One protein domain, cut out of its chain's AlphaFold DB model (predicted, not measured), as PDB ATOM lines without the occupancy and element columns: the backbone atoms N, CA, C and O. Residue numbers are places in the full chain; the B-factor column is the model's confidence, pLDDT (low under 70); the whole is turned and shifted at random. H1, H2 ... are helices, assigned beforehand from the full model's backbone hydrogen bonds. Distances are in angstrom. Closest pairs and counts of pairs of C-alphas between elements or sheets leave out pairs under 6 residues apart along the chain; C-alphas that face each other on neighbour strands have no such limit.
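AT A GLANCE: This is residues 644 to 793 of the 1121 residues of the protein "Non-specific serine/threonine protein kinase" of Sorangiineae bacterium NIC37A_2 (UniProt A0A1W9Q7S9). Six helices, H1, H2, H4, H5, H6 and H7, form an up-and-down bundle, each running against the one before it in the bundle, while the short H3 turns across one end. H1 and H2 lie side by side as a pair with H7 on them; H6 packs on H7, and H4 and H5 meet near their first residues and lead away from each other, H4 on H2 and H5 on H6. The 150 printed residues hold seven named helices, H1 to H7 in order, and no named strand; the class is all helix. The whole is compact, with a radius of gyration of the C-alphas of 15.9 A and spans of 48 by 35 by 29 A.

HOW THE PARTS SIT: Start at H1, residues 644 to 661, and go on to H2, residues 667 to 688: this hairpin is closest at the C-alphas of Leu 656 and Gly 680, 4.8 A, at a shallow tilt of 16 degrees, opposite ways. Next look at H3, residues 692 to 697, and H4, residues 707 to 730. H4 touches H2 with residues 707 to 718 alone, closest at the C-alphas of Pro 707 and Ser 682, 4.7 A; their shallow tilt of 32 degrees is only just short of steep. H5, residues 746 to 756, touches H3, about perpendicular at 85 degrees, with the closest C-alphas those of Val 754 and Thr 693, 6.3 A. H5 and H4 are a hairpin in which residues 708 to 709 alone of H4 touch H5; the closest C-alphas, of Leu 708 and Gln 747, are 5.5 A apart. H6, residues 762 to 773, forms a hairpin with H5, closest at the C-alphas of Ala 768 and Leu 746, 5.8 A. H7, residues 778 to 792, touches H1 at a steep tilt of 40 degrees, with the C-alphas of Val 787 and Ala 648, the closest, 4.5 A apart. H4 and H7 are apart. Every O i to N i+4 pair is within hydrogen-bond range in H1 to H6; in H7 it is 8 of 11.

IN THESE COORDINATES: Find C-alpha 644 at (133.770, 173.529, 127.317), where H1 begins its 25.9 A. H2 measures 31.6 A, and H4, from C-alpha 707 at (140.875, 171.468, 145.664), 33.5 A. H7 runs 21.4 A to C-alpha 792 at (130.754, 180.200, 136.664).

THE WHOLE: The C-alphas farthest apart, of Gly 731 and Gly 757, are 48.8 A from each other. The printed part has no cut; its one long link is residues 731 to 745. Mean pLDDT of the printed part is 76.9, and 32 residues are under 70, among them 697 to 705 and 733 to 744.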
ATOM      1  N   LYS A 644     132.984 172.835 126.285       59.75
ATOM      2  CA  LYS A 644     133.770 173.529 127.317       59.75
ATOM      3  C   LYS A 644     134.217 172.611 128.461       59.75
ATOM      4  O   LYS A 644     135.328 172.761 128.952       59.75
ATOM      5  N   ASP A 645     133.406 171.624 128.848       64.69
ATOM      6  CA  ASP A 645     133.780 170.658 129.897       64.69
ATOM      7  C   ASP A 645     134.924 169.737 129.436       64.69
ATOM      8  O   ASP A 645     135.828 169.411 130.206       64.69
ATOM      9  N   ALA A 646     134.919 169.357 128.153       72.25
ATOM     10  CA  ALA A 646     136.003 168.587 127.542       72.25
ATOM     11  C   ALA A 646     137.310 169.397 127.448       72.25
ATOM     12  O   ALA A 646     138.388 168.844 127.666       72.25
ATOM     13  N   SER A 647     137.209 170.702 127.171       78.81
ATOM     14  CA  SER A 647     138.347 171.629 127.111       78.81
ATOM     15  C   SER A 647     139.025 171.801 128.479       78.81
ATOM     16  O   SER A 647     140.236 171.600 128.595       78.81
ATOM     17  N   ALA A 648     138.246 172.037 129.543       80.69
ATOM     18  CA  ALA A 648     138.763 172.142 130.909       80.69
ATOM     19  C   ALA A 648     139.481 170.857 131.368       80.69
ATOM     20  O   ALA A 648     140.583 170.904 131.917       80.69
ATOM     21  N   LEU A 649     138.905 169.679 131.101       81.81
ATOM     22  CA  LEU A 649     139.551 168.411 131.453       81.81
ATOM     23  C   LEU A 649     140.849 168.182 130.660       81.81
ATOM     24  O   LEU A 649     141.833 167.681 131.214       81.81
ATOM     25  N   ALA A 650     140.879 168.571 129.383       82.56
ATOM     26  CA  ALA A 650     142.086 168.508 128.567       82.56
ATOM     27  C   ALA A 650     143.187 169.438 129.108       82.56
ATOM     28  O   ALA A 650     144.336 169.011 129.211       82.56
ATOM     29  N   ALA A 651     142.849 170.665 129.519       84.31
ATOM     30  CA  ALA A 651     143.790 171.601 130.139       84.31
ATOM     31  C   ALA A 651     144.387 171.043 131.446       84.31
ATOM     32  O   ALA A 651     145.609 171.025 131.607       84.31
ATOM     33  N   ALA A 652     143.557 170.485 132.334       84.44
ATOM     34  CA  ALA A 652     144.025 169.827 133.558       84.44
ATOM     35  C   ALA A 652     144.948 168.625 133.270       84.44
ATOM     36  O   ALA A 652     145.983 168.447 133.919       84.44
ATOM     37  N   THR A 653     144.605 167.821 132.257       85.62
ATOM     38  CA  THR A 653     145.404 166.660 131.834       85.62
ATOM     39  C   THR A 653     146.779 167.086 131.320       85.62
ATOM     40  O   THR A 653     147.779 166.490 131.710       85.62
ATOM     41  N   LYS A 654     146.862 168.165 130.531       86.69
ATOM     42  CA  LYS A 654     148.141 168.712 130.041       86.69
ATOM     43  C   LYS A 654     149.077 169.123 131.184       86.69
ATOM     44  O   LYS A 654     150.275 168.855 131.117       86.69
ATOM     45  N   VAL A 655     148.552 169.732 132.253       88.88
ATOM     46  CA  VAL A 655     149.351 170.095 133.442       88.88
ATOM     47  C   VAL A 655     149.863 168.841 134.169       88.88
ATOM     48  O   VAL A 655     151.017 168.793 134.602       88.88
ATOM     49  N   LEU A 656     149.047 167.785 134.257       84.56
ATOM     50  CA  LEU A 656     149.472 166.495 134.810       84.56
ATOM     51  C   LEU A 656     150.544 165.815 133.947       84.56
ATOM     52  O   LEU A 656     151.515 165.290 134.492       84.56
ATOM     53  N   GLU A 657     150.410 165.836 132.623       86.06
ATOM     54  CA  GLU A 657     151.416 165.305 131.695       86.06
ATOM     55  C   GLU A 657     152.741 166.066 131.799       86.06
ATOM     56  O   GLU A 657     153.804 165.439 131.853       86.06
ATOM     57  N   LEU A 658     152.695 167.400 131.928       88.12
ATOM     58  CA  LEU A 658     153.883 168.206 132.209       88.12
ATOM     59  C   LEU A 658     154.571 167.720 133.491       88.12
ATOM     60  O   LEU A 658     155.771 167.458 133.468       88.12
ATOM     61  N   SER A 659     153.819 167.487 134.574       87.75
ATOM     62  CA  SER A 659     154.385 166.955 135.825       87.75
ATOM     63  C   SER A 659     155.081 165.595 135.648       87.75
ATOM     64  O   SER A 659     156.055 165.309 136.332       87.75
ATOM     65  N   GLN A 660     154.641 164.747 134.717       82.06
ATOM     66  CA  GLN A 660     155.301 163.461 134.443       82.06
ATOM     67  C   GLN A 660     156.584 163.640 133.620       82.06
ATOM     68  O   GLN A 660     157.548 162.892 133.787       82.06
ATOM     69  N   GLY A 661     156.609 164.647 132.747       76.12
ATOM     70  CA  GLY A 661     157.766 164.984 131.923       76.12
ATOM     71  C   GLY A 661     158.905 165.682 132.673       76.12
ATOM     72  O   GLY A 661     160.032 165.666 132.192       76.12
ATOM     73  N   LEU A 662     158.648 166.237 133.863       79.19
ATOM     74  CA  LEU A 662     159.658 166.845 134.746       79.19
ATOM     75  C   LEU A 662     160.423 165.803 135.597       79.19
ATOM     76  O   LEU A 662     160.874 166.098 136.702       79.19
ATOM     77  N   THR A 663     160.524 164.559 135.123       62.31
ATOM     78  CA  THR A 663     161.216 163.466 135.820       62.31
ATOM     79  C   THR A 663     162.722 163.496 135.556       62.31
ATOM     80  O   THR A 663     163.162 163.761 134.442       62.31
ATOM     81  N   GLY A 664     163.514 163.182 136.588       54.50
ATOM     82  CA  GLY A 664     164.978 163.211 136.522       54.50
ATOM     83  C   GLY A 664     165.546 164.593 136.854       54.50
ATOM     84  O   GLY A 664     165.287 165.576 136.168       54.50
ATOM     85  N   GLY A 665     166.290 164.676 137.956       53.62
ATOM     86  CA  GLY A 665     166.934 165.901 138.429       53.62
ATOM     87  C   GLY A 665     167.065 165.934 139.953       53.62
ATOM     88  O   GLY A 665     166.509 165.089 140.652       53.62
ATOM     89  N   GLY A 666     167.831 166.899 140.470       55.81
ATOM     90  CA  GLY A 666     168.024 167.098 141.912       55.81
ATOM     91  C   GLY A 666     166.739 167.482 142.663       55.81
ATOM     92  O   GLY A 666     165.667 167.607 142.074       55.81
ATOM     93  N   TYR A 667     166.855 167.720 143.973       61.66
ATOM     94  CA  TYR A 667     165.732 168.020 144.879       61.66
ATOM     95  C   TYR A 667     164.737 169.061 144.333       61.66
ATOM     96  O   TYR A 667     163.525 168.866 144.414       61.66
ATOM     97  N   LEU A 668     165.239 170.137 143.717       65.75
ATOM     98  CA  LEU A 668     164.405 171.210 143.175       65.75
ATOM     99  C   LEU A 668     163.544 170.768 141.978       65.75
ATOM    100  O   LEU A 668     162.400 171.204 141.862       65.75
ATOM    101  N   SER A 669     164.053 169.884 141.115       68.50
ATOM    102  CA  SER A 669     163.278 169.326 139.997       68.50
ATOM    103  C   SER A 669     162.127 168.455 140.508       68.50
ATOM    104  O   SER A 669     161.012 168.537 139.999       68.50
ATOM    105  N   GLU A 670     162.361 167.677 141.567       74.38
ATOM    106  CA  GLU A 670     161.322 166.869 142.216       74.38
ATOM    107  C   GLU A 670     160.294 167.737 142.964       74.38
ATOM    108  O   GLU A 670     159.094 167.464 142.905       74.38
ATOM    109  N   ALA A 671     160.732 168.813 143.624       73.94
ATOM    110  CA  ALA A 671     159.828 169.794 144.222       73.94
ATOM    111  C   ALA A 671     158.919 170.428 143.156       73.94
ATOM    112  O   ALA A 671     157.699 170.450 143.316       73.94
ATOM    113  N   LEU A 672     159.497 170.839 142.022       81.50
ATOM    114  CA  LEU A 672     158.755 171.399 140.894       81.50
ATOM    115  C   LEU A 672     157.728 170.397 140.351       81.50
ATOM    116  O   LEU A 672     156.560 170.734 140.157       81.50
ATOM    117  N   ARG A 673     158.137 169.134 140.192       84.62
ATOM    118  CA  ARG A 673     157.264 168.027 139.788       84.62
ATOM    119  C   ARG A 673     156.040 167.895 140.695       84.62
ATOM    120  O   ARG A 673     154.921 167.737 140.209       84.62
ATOM    121  N   ARG A 674     156.241 167.967 142.015       81.62
ATOM    122  CA  ARG A 674     155.168 167.869 143.021       81.62
ATOM    123  C   ARG A 674     154.221 169.060 142.980       81.62
ATOM    124  O   ARG A 674     153.018 168.860 143.128       81.62
ATOM    125  N   VAL A 675     154.739 170.267 142.765       86.38
ATOM    126  CA  VAL A 675     153.925 171.480 142.610       86.38
ATOM    127  C   VAL A 675     153.000 171.351 141.398       86.38
ATOM    128  O   VAL A 675     151.784 171.453 141.555       86.38
ATOM    129  N   PHE A 676     153.534 171.000 140.223       89.19
ATOM    130  CA  PHE A 676     152.713 170.767 139.027       89.19
ATOM    131  C   PHE A 676     151.740 169.597 139.183       89.19
ATOM    132  O   PHE A 676     150.616 169.665 138.692       89.19
ATOM    133  N   PHE A 677     152.136 168.533 139.884       86.12
ATOM    134  CA  PHE A 677     151.244 167.409 140.154       86.12
ATOM    135  C   PHE A 677     150.056 167.828 141.028       86.12
ATOM    136  O   PHE A 677     148.917 167.527 140.677       86.12
ATOM    137  N   ARG A 678     150.295 168.547 142.136       85.62
ATOM    138  CA  ARG A 678     149.221 169.082 142.993       85.62
ATOM    139  C   ARG A 678     148.302 170.011 142.207       85.62
ATOM    140  O   ARG A 678     147.096 169.789 142.201       85.62
ATOM    141  N   MET A 679     148.876 170.952 141.458       89.31
ATOM    142  CA  MET A 679     148.128 171.864 140.593       89.31
ATOM    143  C   MET A 679     147.250 171.105 139.590       89.31
ATOM    144  O   MET A 679     146.041 171.307 139.553       89.31
ATOM    145  N   GLY A 680     147.823 170.171 138.826       86.44
ATOM    146  CA  GLY A 680     147.086 169.372 137.847       86.44
ATOM    147  C   GLY A 680     145.973 168.522 138.468       86.44
ATOM    148  O   GLY A 680     144.890 168.414 137.898       86.44
ATOM    149  N   ARG A 681     146.192 167.963 139.667       85.19
ATOM    150  CA  ARG A 681     145.163 167.217 140.415       85.19
ATOM    151  C   ARG A 681     144.021 168.122 140.868       85.19
ATOM    152  O   ARG A 681     142.862 167.737 140.729       85.19
ATOM    153  N   SER A 682     144.331 169.308 141.380       87.44
ATOM    154  CA  SER A 682     143.319 170.292 141.769       87.44
ATOM    155  C   SER A 682     142.501 170.762 140.567       87.44
ATOM    156  O   SER A 682     141.271 170.774 140.630       87.44
ATOM    157  N   LEU A 683     143.160 171.043 139.440       89.25
ATOM    158  CA  LEU A 683     142.498 171.398 138.184       89.25
ATOM    159  C   LEU A 683     141.600 170.262 137.666       89.25
ATOM    160  O   LEU A 683     140.472 170.515 137.256       89.25
ATOM    161  N   GLU A 684     142.034 169.000 137.743       85.62
ATOM    162  CA  GLU A 684     141.209 167.843 137.355       85.62
ATOM    163  C   GLU A 684     139.963 167.704 138.252       85.62
ATOM    164  O   GLU A 684     138.860 167.412 137.777       85.62
ATOM    165  N   CYS A 685     140.100 167.955 139.557       85.25
ATOM    166  CA  CYS A 685     138.970 167.982 140.484       85.25
ATOM    167  C   CYS A 685     137.954 169.072 140.106       85.25
ATOM    168  O   CYS A 685     136.757 168.788 140.058       85.25
ATOM    169  N   ILE A 686     138.415 170.282 139.774       87.12
ATOM    170  CA  ILE A 686     137.556 171.395 139.332       87.12
ATOM    171  C   ILE A 686     136.887 171.069 137.988       87.12
ATOM    172  O   ILE A 686     135.670 171.219 137.831       87.12
ATOM    173  N   ALA A 687     137.648 170.531 137.035       84.19
ATOM    174  CA  ALA A 687     137.156 170.146 135.716       84.19
ATOM    175  C   ALA A 687     136.112 169.014 135.762       84.19
ATOM    176  O   ALA A 687     135.243 168.952 134.898       84.19
ATOM    177  N   THR A 688     136.156 168.134 136.770       83.25
ATOM    178  CA  THR A 688     135.216 167.001 136.909       83.25
ATOM    179  C   THR A 688     134.106 167.219 137.938       83.25
ATOM    180  O   THR A 688     133.255 166.341 138.107       83.25
ATOM    181  N   ALA A 689     134.090 168.357 138.635       83.12
ATOM    182  CA  ALA A 689     133.068 168.652 139.632       83.12
ATOM    183  C   ALA A 689     131.670 168.751 139.005       83.12
ATOM    184  O   ALA A 689     131.491 169.222 137.882       83.12
ATOM    185  N   SER A 690     130.660 168.305 139.741       81.94
ATOM    186  CA  SER A 690     129.253 168.391 139.340       81.94
ATOM    187  C   SER A 690     128.516 169.556 140.003       81.94
ATOM    188  O   SER A 690     127.420 169.907 139.566       81.94
ATOM    189  N   SER A 691     129.100 170.155 141.046       83.81
ATOM    190  CA  SER A 691     128.550 171.316 141.752       83.81
ATOM    191  C   SER A 691     129.598 172.058 142.577       83.81
ATOM    192  O   SER A 691     130.646 171.494 142.888       83.81
ATOM    193  N   LEU A 692     129.288 173.294 142.980       83.38
ATOM    194  CA  LEU A 692     130.132 174.086 143.884       83.38
ATOM    195  C   LEU A 692     130.261 173.442 145.271       83.38
ATOM    196  O   LEU A 692     131.341 173.432 145.853       83.38
ATOM    197  N   THR A 693     129.185 172.819 145.760       79.94
ATOM    198  CA  THR A 693     129.191 172.095 147.041       79.94
ATOM    199  C   THR A 693     130.204 170.939 147.037       79.94
ATOM    200  O   THR A 693     130.893 170.734 148.027       79.94
ATOM    201  N   GLU A 694     130.395 170.233 145.911       77.81
ATOM    202  CA  GLU A 694     131.384 169.140 145.792       77.81
ATOM    203  C   GLU A 694     132.838 169.624 145.955       77.81
ATOM    204  O   GLU A 694     133.695 168.870 146.420       77.81
ATOM    205  N   LEU A 695     133.117 170.879 145.588       78.50
ATOM    206  CA  LEU A 695     134.439 171.495 145.717       78.50
ATOM    207  C   LEU A 695     134.741 171.945 147.153       78.50
ATOM    208  O   LEU A 695     135.906 171.962 147.546       78.50
ATOM    209  N   ILE A 696     133.705 172.264 147.935       75.75
ATOM    210  CA  ILE A 696     133.826 172.711 149.330       75.75
ATOM    211  C   ILE A 696     133.694 171.548 150.315       75.75
ATOM    212  O   ILE A 696     134.494 171.446 151.232       75.75
ATOM    213  N   GLU A 697     132.764 170.612 150.129       64.62
ATOM    214  CA  GLU A 697     132.570 169.495 151.071       64.62
ATOM    215  C   GLU A 697     133.657 168.413 150.965       64.62
ATOM    216  O   GLU A 697     133.778 167.555 151.842       64.62
ATOM    217  N   GLY A 698     134.477 168.469 149.909       51.03
ATOM    218  CA  GLY A 698     135.464 167.449 149.589       51.03
ATOM    219  C   GLY A 698     134.781 166.162 149.124       51.03
ATOM    220  O   GLY A 698     133.769 165.713 149.661       51.03
ATOM    221  N   ARG A 699     135.335 165.509 148.102       46.06
ATOM    222  CA  ARG A 699     134.903 164.155 147.737       46.06
ATOM    223  C   ARG A 699     135.205 163.177 148.882       46.06
ATOM    224  O   ARG A 699     136.234 162.520 148.865       46.06
ATOM    225  N   GLY A 700     134.267 163.035 149.817       35.47
ATOM    226  CA  GLY A 700     134.188 161.960 150.802       35.47
ATOM    227  C   GLY A 700     135.198 162.045 151.948       35.47
ATOM    228  O   GLY A 700     136.402 162.095 151.744       35.47
ATOM    229  N   ALA A 701     134.677 161.972 153.171       34.66
ATOM    230  CA  ALA A 701     135.374 161.655 154.417       34.66
ATOM    231  C   ALA A 701     136.696 160.863 154.241       34.66
ATOM    232  O   ALA A 701     136.687 159.635 154.143       34.66
ATOM    233  N   GLY A 702     137.828 161.577 154.249       36.59
ATOM    234  CA  GLY A 702     139.174 161.004 154.267       36.59
ATOM    235  C   GLY A 702     140.193 161.763 153.408       36.59
ATOM    236  O   GLY A 702     140.230 161.593 152.199       36.59
ATOM    237  N   GLU A 703     141.100 162.495 154.064       39.38
ATOM    238  CA  GLU A 703     142.481 162.773 153.601       39.38
ATOM    239  C   GLU A 703     142.792 163.884 152.567       39.38
ATOM    240  O   GLU A 703     143.963 164.005 152.219       39.38
ATOM    241  N   GLY A 704     141.876 164.755 152.132       42.56
ATOM    242  CA  GLY A 704     142.221 165.855 151.201       42.56
ATOM    243  C   GLY A 704     141.957 167.259 151.747       42.56
ATOM    244  O   GLY A 704     140.885 167.496 152.298       42.56
ATOM    245  N   GLU A 705     142.901 168.187 151.568       55.53
ATOM    246  CA  GLU A 705     142.615 169.629 151.583       55.53
ATOM    247  C   GLU A 705     141.675 170.001 150.412       55.53
ATOM    248  O   GLU A 705     141.550 169.248 149.438       55.53
ATOM    249  N   HIS A 706     140.974 171.136 150.500       73.69
ATOM    250  CA  HIS A 706     140.028 171.567 149.463       73.69
ATOM    251  C   HIS A 706     140.751 171.787 148.117       73.69
ATOM    252  O   HIS A 706     141.790 172.447 148.104       73.69
ATOM    253  N   PRO A 707     140.217 171.315 146.967       81.44
ATOM    254  CA  PRO A 707     140.875 171.468 145.664       81.44
ATOM    255  C   PRO A 707     141.223 172.917 145.301       81.44
ATOM    256  O   PRO A 707     142.247 173.155 144.670       81.44
ATOM    257  N   LEU A 708     140.386 173.876 145.709       84.19
ATOM    258  CA  LEU A 708     140.627 175.306 145.498       84.19
ATOM    259  C   LEU A 708     141.803 175.811 146.352       84.19
ATOM    260  O   LEU A 708     142.682 176.472 145.816       84.19
ATOM    261  N   ALA A 709     141.881 175.408 147.625       81.56
ATOM    262  CA  ALA A 709     142.983 175.762 148.527       81.56
ATOM    263  C   ALA A 709     144.328 175.204 148.045       81.56
ATOM    264  O   ALA A 709     145.343 175.897 148.028       81.56
ATOM    265  N   GLU A 710     144.334 173.937 147.619       83.25
ATOM    266  CA  GLU A 710     145.528 173.283 147.077       83.25
ATOM    267  C   GLU A 710     145.961 173.900 145.747       83.25
ATOM    268  O   GLU A 710     147.155 173.952 145.457       83.25
ATOM    269  N   LEU A 711     145.015 174.383 144.931       87.44
ATOM    270  CA  LEU A 711     145.345 175.141 143.726       87.44
ATOM    271  C   LEU A 711     146.032 176.463 144.087       87.44
ATOM    272  O   LEU A 711     147.110 176.723 143.552       87.44
ATOM    273  N   THR A 712     145.458 177.249 145.006       87.38
ATOM    274  CA  THR A 712     146.043 178.513 145.484       87.38
ATOM    275  C   THR A 712     147.456 178.285 146.022       87.38
ATOM    276  O   THR A 712     148.408 178.883 145.523       87.38
ATOM    277  N   ARG A 713     147.641 177.310 146.921       82.62
ATOM    278  CA  ARG A 713     148.961 176.987 147.483       82.62
ATOM    279  C   ARG A 713     149.961 176.513 146.428       82.62
ATOM    280  O   ARG A 713     151.122 176.903 146.457       82.62
ATOM    281  N   ALA A 714     149.540 175.684 145.468       84.19
ATOM    282  CA  ALA A 714     150.431 175.241 144.396       84.19
ATOM    283  C   ALA A 714     150.878 176.405 143.491       84.19
ATOM    284  O   ALA A 714     152.013 176.406 143.012       84.19
ATOM    285  N   VAL A 715     150.007 177.391 143.258       89.00
ATOM    286  CA  VAL A 715     150.338 178.621 142.523       89.00
ATOM    287  C   VAL A 715     151.305 179.504 143.317       89.00
ATOM    288  O   VAL A 715     152.275 180.006 142.744       89.00
ATOM    289  N   GLU A 716     151.094 179.654 144.625       86.06
ATOM    290  CA  GLU A 716     151.991 180.392 145.523       86.06
ATOM    291  C   GLU A 716     153.388 179.761 145.577       86.06
ATOM    292  O   GLU A 716     154.381 180.445 145.313       86.06
ATOM    293  N   ASP A 717     153.458 178.446 145.811       84.94
ATOM    294  CA  ASP A 717     154.702 177.674 145.827       84.94
ATOM    295  C   ASP A 717     155.460 177.847 144.502       84.94
ATOM    296  O   ASP A 717     156.655 178.155 144.490       84.94
ATOM    297  N   LEU A 718     154.767 177.705 143.361       89.50
ATOM    298  CA  LEU A 718     155.374 177.885 142.040       89.50
ATOM    299  C   LEU A 718     155.914 179.307 141.860       89.50
ATOM    300  O   LEU A 718     157.034 179.494 141.380       89.50
ATOM    301  N   THR A 719     155.143 180.312 142.269       86.94
ATOM    302  CA  THR A 719     155.514 181.724 142.144       86.94
ATOM    303  C   THR A 719     156.741 182.056 142.991       86.94
ATOM    304  O   THR A 719     157.654 182.737 142.508       86.94
ATOM    305  N   GLN A 720     156.815 181.531 144.218       86.19
ATOM    306  CA  GLN A 720     157.972 181.670 145.105       86.19
ATOM    307  C   GLN A 720     159.209 180.965 144.534       86.19
ATOM    308  O   GLN A 720     160.310 181.532 144.541       86.19
ATOM    309  N   MET A 721     159.039 179.755 143.993       87.88
ATOM    310  CA  MET A 721     160.112 179.011 143.332       87.88
ATOM    311  C   MET A 721     160.657 179.774 142.120       87.88
ATOM    312  O   MET A 721     161.872 179.962 142.018       87.88
ATOM    313  N   MET A 722     159.783 180.281 141.244       88.62
ATOM    314  CA  MET A 722     160.162 181.103 140.088       88.62
ATOM    315  C   MET A 722     160.902 182.374 140.517       88.62
ATOM    316  O   MET A 722     161.966 182.679 139.980       88.62
ATOM    317  N   GLY A 723     160.380 183.102 141.511       85.38
ATOM    318  CA  GLY A 723     161.012 184.319 142.027       85.38
ATOM    319  C   GLY A 723     162.418 184.058 142.570       85.38
ATOM    320  O   GLY A 723     163.360 184.787 142.254       85.38
ATOM    321  N   SER A 724     162.579 182.964 143.313       85.06
ATOM    322  CA  SER A 724     163.867 182.547 143.864       85.06
ATOM    323  C   SER A 724     164.857 182.117 142.774       85.06
ATOM    324  O   SER A 724     166.027 182.502 142.820       85.06
ATOM    325  N   ALA A 725     164.398 181.369 141.765       88.31
ATOM    326  CA  ALA A 725     165.219 180.928 140.638       88.31
ATOM    327  C   ALA A 725     165.689 182.103 139.762       88.31
ATOM    328  O   ALA A 725     166.862 182.159 139.380       88.31
ATOM    329  N   LEU A 726     164.810 183.076 139.491       88.38
ATOM    330  CA  LEU A 726     165.140 184.302 138.755       88.38
ATOM    331  C   LEU A 726     166.145 185.174 139.513       88.38
ATOM    332  O   LEU A 726     167.074 185.707 138.902       88.38
ATOM    333  N   LEU A 727     166.004 185.288 140.837       86.00
ATOM    334  CA  LEU A 727     166.940 186.048 141.661       86.00
ATOM    335  C   LEU A 727     168.319 185.388 141.681       86.00
ATOM    336  O   LEU A 727     169.319 186.061 141.433       86.00
ATOM    337  N   ARG A 728     168.380 184.070 141.914       83.94
ATOM    338  CA  ARG A 728     169.643 183.320 141.917       83.94
ATOM    339  C   ARG A 728     170.313 183.309 140.547       83.94
ATOM    340  O   ARG A 728     171.528 183.440 140.471       83.94
ATOM    341  N   THR A 729     169.561 183.136 139.462       84.56
ATOM    342  CA  THR A 729     170.147 182.914 138.126       84.56
ATOM    343  C   THR A 729     170.386 184.202 137.356       84.56
ATOM    344  O   THR A 729     171.431 184.340 136.729       84.56
ATOM    345  N   LEU A 730     169.446 185.147 137.406       84.50
ATOM    346  CA  LEU A 730     169.499 186.375 136.612       84.50
ATOM    347  C   LEU A 730     169.768 187.635 137.446       84.50
ATOM    348  O   LEU A 730     169.852 188.726 136.883       84.50
ATOM    349  N   GLY A 731     169.856 187.527 138.777       81.44
ATOM    350  CA  GLY A 731     169.978 188.689 139.664       81.44
ATOM    351  C   GLY A 731     168.737 189.589 139.656       81.44
ATOM    352  O   GLY A 731     168.816 190.759 140.029       81.44
ATOM    353  N   ARG A 732     167.591 189.076 139.192       76.00
ATOM    354  CA  ARG A 732     166.348 189.840 139.045       76.00
ATOM    355  C   ARG A 732     165.441 189.603 140.233       76.00
ATOM    356  O   ARG A 732     165.025 188.477 140.480       76.00
ATOM    357  N   GLN A 733     165.057 190.677 140.915       63.19
ATOM    358  CA  GLN A 733     163.884 190.622 141.777       63.19
ATOM    359  C   GLN A 733     162.631 190.704 140.912       63.19
ATOM    360  O   GLN A 733     162.451 191.655 140.142       63.19
ATOM    361  N   ARG A 734     161.755 189.708 141.048       60.50
ATOM    362  CA  ARG A 734     160.404 189.779 140.505       60.50
ATOM    363  C   ARG A 734     159.700 190.939 141.213       60.50
ATOM    364  O   ARG A 734     159.613 190.956 142.440       60.50
ATOM    365  N   ARG A 735     159.267 191.958 140.464       48.22
ATOM    366  CA  ARG A 735     158.476 193.051 141.040       48.22
ATOM    367  C   ARG A 735     157.093 192.493 141.347       48.22
ATOM    368  O   ARG A 735     156.261 192.455 140.448       48.22
ATOM    369  N   TYR A 736     156.857 192.093 142.595       46.44
ATOM    370  CA  TYR A 736     155.497 191.936 143.096       46.44
ATOM    371  C   TYR A 736     154.768 193.246 142.803       46.44
ATOM    372  O   TYR A 736     155.198 194.314 143.255       46.44
ATOM    373  N   ARG A 737     153.702 193.205 141.998       41.75
ATOM    374  CA  ARG A 737     152.788 194.345 141.922       41.75
ATOM    375  C   ARG A 737     152.117 194.438 143.289       41.75
ATOM    376  O   ARG A 737     151.110 193.785 143.519       41.75
ATOM    377  N   SER A 738     152.703 195.212 144.206       36.19
ATOM    378  CA  SER A 738     152.126 195.510 145.515       36.19
ATOM    379  C   SER A 738     150.899 196.406 145.321       36.19
ATOM    380  O   SER A 738     150.963 197.628 145.464       36.19
ATOM    381  N   GLY A 739     149.791 195.811 144.905       38.12
ATOM    382  CA  GLY A 739     148.478 196.399 145.087       38.12
ATOM    383  C   GLY A 739     147.917 195.878 146.397       38.12
ATOM    384  O   GLY A 739     147.851 194.669 146.589       38.12
ATOM    385  N   VAL A 740     147.546 196.786 147.298       36.56
ATOM    386  CA  VAL A 740     146.655 196.466 148.416       36.56
ATOM    387  C   VAL A 740     145.309 196.121 147.785       36.56
ATOM    388  O   VAL A 740     144.586 197.018 147.353       36.56
ATOM    389  N   TYR A 741     145.028 194.833 147.640       43.09
ATOM    390  CA  TYR A 741     143.743 194.325 147.181       43.09
ATOM    391  C   TYR A 741     143.118 193.509 148.312       43.09
ATOM    392  O   TYR A 741     143.828 192.894 149.101       43.09
ATOM    393  N   ASP A 742     141.797 193.590 148.424       44.09
ATOM    394  CA  ASP A 742     141.005 192.877 149.425       44.09
ATOM    395  C   ASP A 742     141.047 191.373 149.072       44.09
ATOM    396  O   ASP A 742     140.378 190.927 148.136       44.09
ATOM    397  N   ASP A 743     141.934 190.625 149.740       47.12
ATOM    398  CA  ASP A 743     142.206 189.192 149.536       47.12
ATOM    399  C   ASP A 743     140.982 188.355 149.926       47.12
ATOM    400  O   ASP A 743     140.861 187.859 151.046       47.12
ATOM    401  N   SER A 744     140.045 188.178 148.999       58.09
ATOM    402  CA  SER A 744     139.100 187.070 149.108       58.09
ATOM    403  C   SER A 744     139.582 185.919 148.234       58.09
ATOM    404  O   SER A 744     139.545 186.003 147.007       58.09
ATOM    405  N   ASP A 745     140.061 184.853 148.883       73.19
ATOM    406  CA  ASP A 745     140.490 183.619 148.224       73.19
ATOM    407  C   ASP A 745     139.309 183.009 147.447       73.19
ATOM    408  O   ASP A 745     138.142 183.096 147.852       73.19
ATOM    409  N   LEU A 746     139.607 182.362 146.320       80.56
ATOM    410  CA  LEU A 746     138.648 181.628 145.493       80.56
ATOM    411  C   LEU A 746     137.851 180.622 146.332       80.56
ATOM    412  O   LEU A 746     136.650 180.449 146.124       80.56
ATOM    413  N   GLN A 747     138.501 179.995 147.315       83.44
ATOM    414  CA  GLN A 747     137.832 179.136 148.284       83.44
ATOM    415  C   GLN A 747     136.782 179.896 149.105       83.44
ATOM    416  O   GLN A 747     135.658 179.413 149.226       83.44
ATOM    417  N   ASP A 748     137.122 181.065 149.650       81.62
ATOM    418  CA  ASP A 748     136.236 181.839 150.524       81.62
ATOM    419  C   ASP A 748     135.019 182.367 149.772       81.62
ATOM    420  O   ASP A 748     133.904 182.334 150.292       81.62
ATOM    421  N   ILE A 749     135.199 182.811 148.526       82.44
ATOM    422  CA  ILE A 749     134.097 183.261 147.665       82.44
ATOM    423  C   ILE A 749     133.103 182.114 147.434       82.44
ATOM    424  O   ILE A 749     131.891 182.289 147.592       82.44
ATOM    425  N   ILE A 750     133.609 180.923 147.103       83.62
ATOM    426  CA  ILE A 750     132.774 179.750 146.831       83.62
ATOM    427  C   ILE A 750     132.134 179.224 148.127       83.62
ATOM    428  O   ILE A 750     130.945 178.907 148.124       83.62
ATOM    429  N   ALA A 751     132.869 179.184 149.242       81.25
ATOM    430  CA  ALA A 751     132.353 178.774 150.550       81.25
ATOM    431  C   ALA A 751     131.228 179.706 151.024       81.25
ATOM    432  O   ALA A 751     130.143 179.231 151.358       81.25
ATOM    433  N   ARG A 752     131.428 181.031 150.937       81.00
ATOM    434  CA  ARG A 752     130.386 182.021 151.246       81.00
ATOM    435  C   ARG A 752     129.148 181.828 150.384       81.00
ATOM    436  O   ARG A 752     128.047 181.904 150.912       81.00
ATOM    437  N   SER A 753     129.310 181.560 149.089       79.88
ATOM    438  CA  SER A 753     128.176 181.313 148.192       79.88
ATOM    439  C   SER A 753     127.392 180.043 148.552       79.88
ATOM    440  O   SER A 753     126.157 180.016 148.488       79.88
ATOM    441  N   VAL A 754     128.095 178.979 148.946       79.56
ATOM    442  CA  VAL A 754     127.472 177.726 149.392       79.56
ATOM    443  C   VAL A 754     126.709 177.940 150.706       79.56
ATOM    444  O   VAL A 754     125.563 177.490 150.803       79.56
ATOM    445  N   ASP A 755     127.297 178.673 151.658       77.12
ATOM    446  CA  ASP A 755     126.736 178.931 152.992       77.12
ATOM    447  C   ASP A 755     125.581 179.949 152.986       77.12
ATOM    448  O   ASP A 755     124.550 179.723 153.624       77.12
ATOM    449  N   SER A 756     125.720 181.069 152.265       76.69
ATOM    450  CA  SER A 756     124.699 182.128 152.175       76.69
ATOM    451  C   SER A 756     123.542 181.745 151.252       76.69
ATOM    452  O   SER A 756     122.412 182.210 151.412       76.69
ATOM    453  N   GLY A 757     123.819 180.873 150.280       65.44
ATOM    454  CA  GLY A 757     122.886 180.449 149.254       65.44
ATOM    455  C   GLY A 757     122.754 181.399 148.061       65.44
ATOM    456  O   GLY A 757     121.992 181.066 147.148       65.44
ATOM    457  N   GLU A 758     123.489 182.514 148.041       71.38
ATOM    458  CA  GLU A 758     123.586 183.448 146.911       71.38
ATOM    459  C   GLU A 758     124.744 183.037 145.979       71.38
ATOM    460  O   GLU A 758     125.824 182.720 146.474       71.38
ATOM    461  N   PRO A 759     124.563 182.990 144.643       65.81
ATOM    462  CA  PRO A 759     125.646 182.649 143.717       65.81
ATOM    463  C   PRO A 759     126.754 183.718 143.755       65.81
ATOM    464  O   PRO A 759     126.432 184.895 143.921       65.81
ATOM    465  N   PRO A 760     128.034 183.343 143.570       74.56
ATOM    466  CA  PRO A 760     129.108 184.327 143.538       74.56
ATOM    467  C   PRO A 760     128.923 185.242 142.323       74.56
ATOM    468  O   PRO A 760     128.483 184.792 141.256       74.56
ATOM    469  N   THR A 761     129.228 186.531 142.468       79.75
ATOM    470  CA  THR A 761     129.081 187.455 141.339       79.75
ATOM    471  C   THR A 761     130.149 187.183 140.281       79.75
ATOM    472  O   THR A 761     131.239 186.682 140.575       79.75
ATOM    473  N   HIS A 762     129.833 187.498 139.020       78.88
ATOM    474  CA  HIS A 762     130.781 187.289 137.926       78.88
ATOM    475  C   HIS A 762     132.071 188.094 138.147       78.88
ATOM    476  O   HIS A 762     133.162 187.574 137.936       78.88
ATOM    477  N   ASP A 763     131.934 189.323 138.648       78.88
ATOM    478  CA  ASP A 763     133.048 190.238 138.889       78.88
ATOM    479  C   ASP A 763     133.948 189.774 140.051       78.88
ATOM    480  O   ASP A 763     135.169 189.861 139.936       78.88
ATOM    481  N   GLU A 764     133.385 189.219 141.134       80.94
ATOM    482  CA  GLU A 764     134.168 188.673 142.261       80.94
ATOM    483  C   GLU A 764     135.022 187.471 141.843       80.94
ATOM    484  O   GLU A 764     136.213 187.410 142.152       80.94
ATOM    485  N   LEU A 765     134.434 186.517 141.112       82.56
ATOM    486  CA  LEU A 765     135.177 185.361 140.605       82.56
ATOM    487  C   LEU A 765     136.213 185.766 139.556       82.56
ATOM    488  O   LEU A 765     137.303 185.197 139.539       82.56
ATOM    489  N   ALA A 766     135.903 186.743 138.698       82.94
ATOM    490  CA  ALA A 766     136.825 187.197 137.660       82.94
ATOM    491  C   ALA A 766     138.051 187.835 138.300       82.94
ATOM    492  O   ALA A 766     139.176 187.503 137.938       82.94
ATOM    493  N   PHE A 767     137.826 188.665 139.317       83.44
ATOM    494  CA  PHE A 767     138.882 189.297 140.086       83.44
ATOM    495  C   PHE A 767     139.765 188.284 140.833       83.44
ATOM    496  O   PHE A 767     140.993 188.419 140.837       83.44
ATOM    497  N   ALA A 768     139.168 187.254 141.440       84.44
ATOM    498  CA  ALA A 768     139.912 186.216 142.152       84.44
ATOM    499  C   ALA A 768     140.735 185.330 141.201       84.44
ATOM    500  O   ALA A 768     141.901 185.055 141.476       84.44
ATOM    501  N   ILE A 769     140.169 184.935 140.052       87.69
ATOM    502  CA  ILE A 769     140.886 184.172 139.019       87.69
ATOM    503  C   ILE A 769     142.028 185.010 138.434       87.69
ATOM    504  O   ILE A 769     143.157 184.528 138.378       87.69
ATOM    505  N   GLU A 770     141.769 186.270 138.067       86.25
ATOM    506  CA  GLU A 770     142.794 187.185 137.550       86.25
ATOM    507  C   GLU A 770     143.929 187.376 138.565       86.25
ATOM    508  O   GLU A 770     145.098 187.432 138.188       86.25
ATOM    509  N   SER A 771     143.608 187.452 139.859       84.81
ATOM    510  CA  SER A 771     144.613 187.562 140.921       84.81
ATOM    511  C   SER A 771     145.428 186.276 141.090       84.81
ATOM    512  O   SER A 771     146.648 186.368 141.220       84.81
ATOM    513  N   LEU A 772     144.791 185.103 141.005       86.88
ATOM    514  CA  LEU A 772     145.453 183.798 141.079       86.88
ATOM    515  C   LEU A 772     146.462 183.608 139.937       86.88
ATOM    516  O   LEU A 772     147.596 183.198 140.170       86.88
ATOM    517  N   VAL A 773     146.080 183.906 138.694       88.56
ATOM    518  CA  VAL A 773     146.940 183.619 137.531       88.56
ATOM    519  C   VAL A 773     147.929 184.731 137.190       88.56
ATOM    520  O   VAL A 773     148.818 184.518 136.368       88.56
ATOM    521  N   ARG A 774     147.822 185.898 137.839       85.62
ATOM    522  CA  ARG A 774     148.619 187.108 137.558       85.62
ATOM    523  C   ARG A 774     150.124 186.863 137.481       85.62
ATOM    524  O   ARG A 774     150.817 187.512 136.702       85.62
ATOM    525  N   GLU A 775     150.630 185.975 138.331       82.00
ATOM    526  CA  GLU A 775     152.059 185.677 138.463       82.00
ATOM    527  C   GLU A 775     152.457 184.346 137.791       82.00
ATOM    528  O   GLU A 775     153.589 183.877 137.942       82.00
ATOM    529  N   LEU A 776     151.568 183.731 137.011       88.25
ATOM    530  CA  LEU A 776     151.874 182.527 136.241       88.25
ATOM    531  C   LEU A 776     152.347 182.882 134.819       88.25
ATOM    532  O   LEU A 776     151.942 183.906 134.276       88.25
ATOM    533  N   PRO A 777     153.191 182.047 134.184       87.75
ATOM    534  CA  PRO A 777     153.479 182.174 132.753       87.75
ATOM    535  C   PRO A 777     152.211 182.013 131.907       87.75
ATOM    536  O   PRO A 777     151.371 181.179 132.237       87.75
ATOM    537  N   ASP A 778     152.110 182.739 130.789       86.00
ATOM    538  CA  ASP A 778     150.893 182.846 129.961       86.00
ATOM    539  C   ASP A 778     150.217 181.502 129.639       86.00
ATOM    540  O   ASP A 778     149.003 181.369 129.766       86.00
ATOM    541  N   SER A 779     150.991 180.487 129.245       87.19
ATOM    542  CA  SER A 779     150.463 179.158 128.896       87.19
ATOM    543  C   SER A 779     149.858 178.424 130.096       87.19
ATOM    544  O   SER A 779     148.862 177.715 129.968       87.19
ATOM    545  N   LEU A 780     150.432 178.607 131.287       90.62
ATOM    546  CA  LEU A 780     149.903 178.035 132.520       90.62
ATOM    547  C   LEU A 780     148.735 178.856 133.064       90.62
ATOM    548  O   LEU A 780     147.753 178.265 133.506       90.62
ATOM    549  N   ALA A 781     148.820 180.186 132.990       90.00
ATOM    550  CA  ALA A 781     147.732 181.092 133.339       90.00
ATOM    551  C   ALA A 781     146.465 180.729 132.559       90.00
ATOM    552  O   ALA A 781     145.439 180.454 133.171       90.00
ATOM    553  N   ARG A 782     146.568 180.574 131.232       88.31
ATOM    554  CA  ARG A 782     145.459 180.130 130.372       88.31
ATOM    555  C   ARG A 782     144.914 178.760 130.749       88.31
ATOM    556  O   ARG A 782     143.703 178.579 130.782       88.31
ATOM    557  N   ALA A 783     145.781 177.789 131.045       89.31
ATOM    558  CA  ALA A 783     145.335 176.457 131.456       89.31
ATOM    559  C   ALA A 783     144.552 176.496 132.782       89.31
ATOM    560  O   ALA A 783     143.549 175.797 132.927       89.31
ATOM    561  N   VAL A 784     144.993 177.318 133.740       91.31
ATOM    562  CA  VAL A 784     144.295 177.531 135.018       91.31
ATOM    563  C   VAL A 784     142.988 178.298 134.803       91.31
ATOM    564  O   VAL A 784     141.958 177.893 135.341       91.31
ATOM    565  N   GLU A 785     142.992 179.353 133.988       90.69
ATOM    566  CA  GLU A 785     141.807 180.127 133.604       90.69
ATOM    567  C   GLU A 785     140.748 179.242 132.935       90.69
ATOM    568  O   GLU A 785     139.612 179.204 133.393       90.69
ATOM    569  N   GLU A 786     141.114 178.461 131.914       88.38
ATOM    570  CA  GLU A 786     140.199 177.576 131.173       88.38
ATOM    571  C   GLU A 786     139.444 176.615 132.105       88.38
ATOM    572  O   GLU A 786     138.247 176.369 131.944       88.38
ATOM    573  N   VAL A 787     140.128 176.096 133.126       88.44
ATOM    574  CA  VAL A 787     139.531 175.203 134.125       88.44
ATOM    575  C   VAL A 787     138.689 175.973 135.141       88.44
ATOM    576  O   VAL A 787     137.580 175.552 135.473       88.44
ATOM    577  N   THR A 788     139.197 177.093 135.652       88.19
ATOM    578  CA  THR A 788     138.527 177.883 136.699       88.19
ATOM    579  C   THR A 788     137.323 178.662 136.167       88.19
ATOM    580  O   THR A 788     136.359 178.851 136.908       88.19
ATOM    581  N   PHE A 789     137.258 178.976 134.867       85.25
ATOM    582  CA  PHE A 789     136.055 179.499 134.205       85.25
ATOM    583  C   PHE A 789     134.852 178.551 134.312       85.25
ATOM    584  O   PHE A 789     133.699 178.963 134.172       85.25
ATOM    585  N   ARG A 790     135.077 177.274 134.614       83.75
ATOM    586  CA  ARG A 790     133.990 176.333 134.870       83.75
ATOM    587  C   ARG A 790     133.238 176.634 136.171       83.75
ATOM    588  O   ARG A 790     132.070 176.281 136.293       83.75
ATOM    589  N   LEU A 791     133.856 177.344 137.119       85.94
ATOM    590  CA  LEU A 791     133.207 177.746 138.371       85.94
ATOM    591  C   LEU A 791     131.960 178.612 138.127       85.94
ATOM    592  O   LEU A 791     130.997 178.497 138.880       85.94
ATOM    593  N   TYR A 792     131.923 179.390 137.038       82.56
ATOM    594  CA  TYR A 792     130.754 180.200 136.664       82.56
ATOM    595  C   TYR A 792     129.535 179.379 136.242       82.56
ATOM    596  O   TYR A 792     128.407 179.857 136.349       82.56
ATOM    597  N   SER A 793     129.742 178.174 135.705       79.50
ATOM    598  CA  SER A 793     128.669 177.339 135.151       79.50
ATOM    599  C   SER A 793     128.238 176.206 136.082       79.50
ATOM    600  O   SER A 793     127.246 175.524 135.799       79.50
TER     601      SER A 793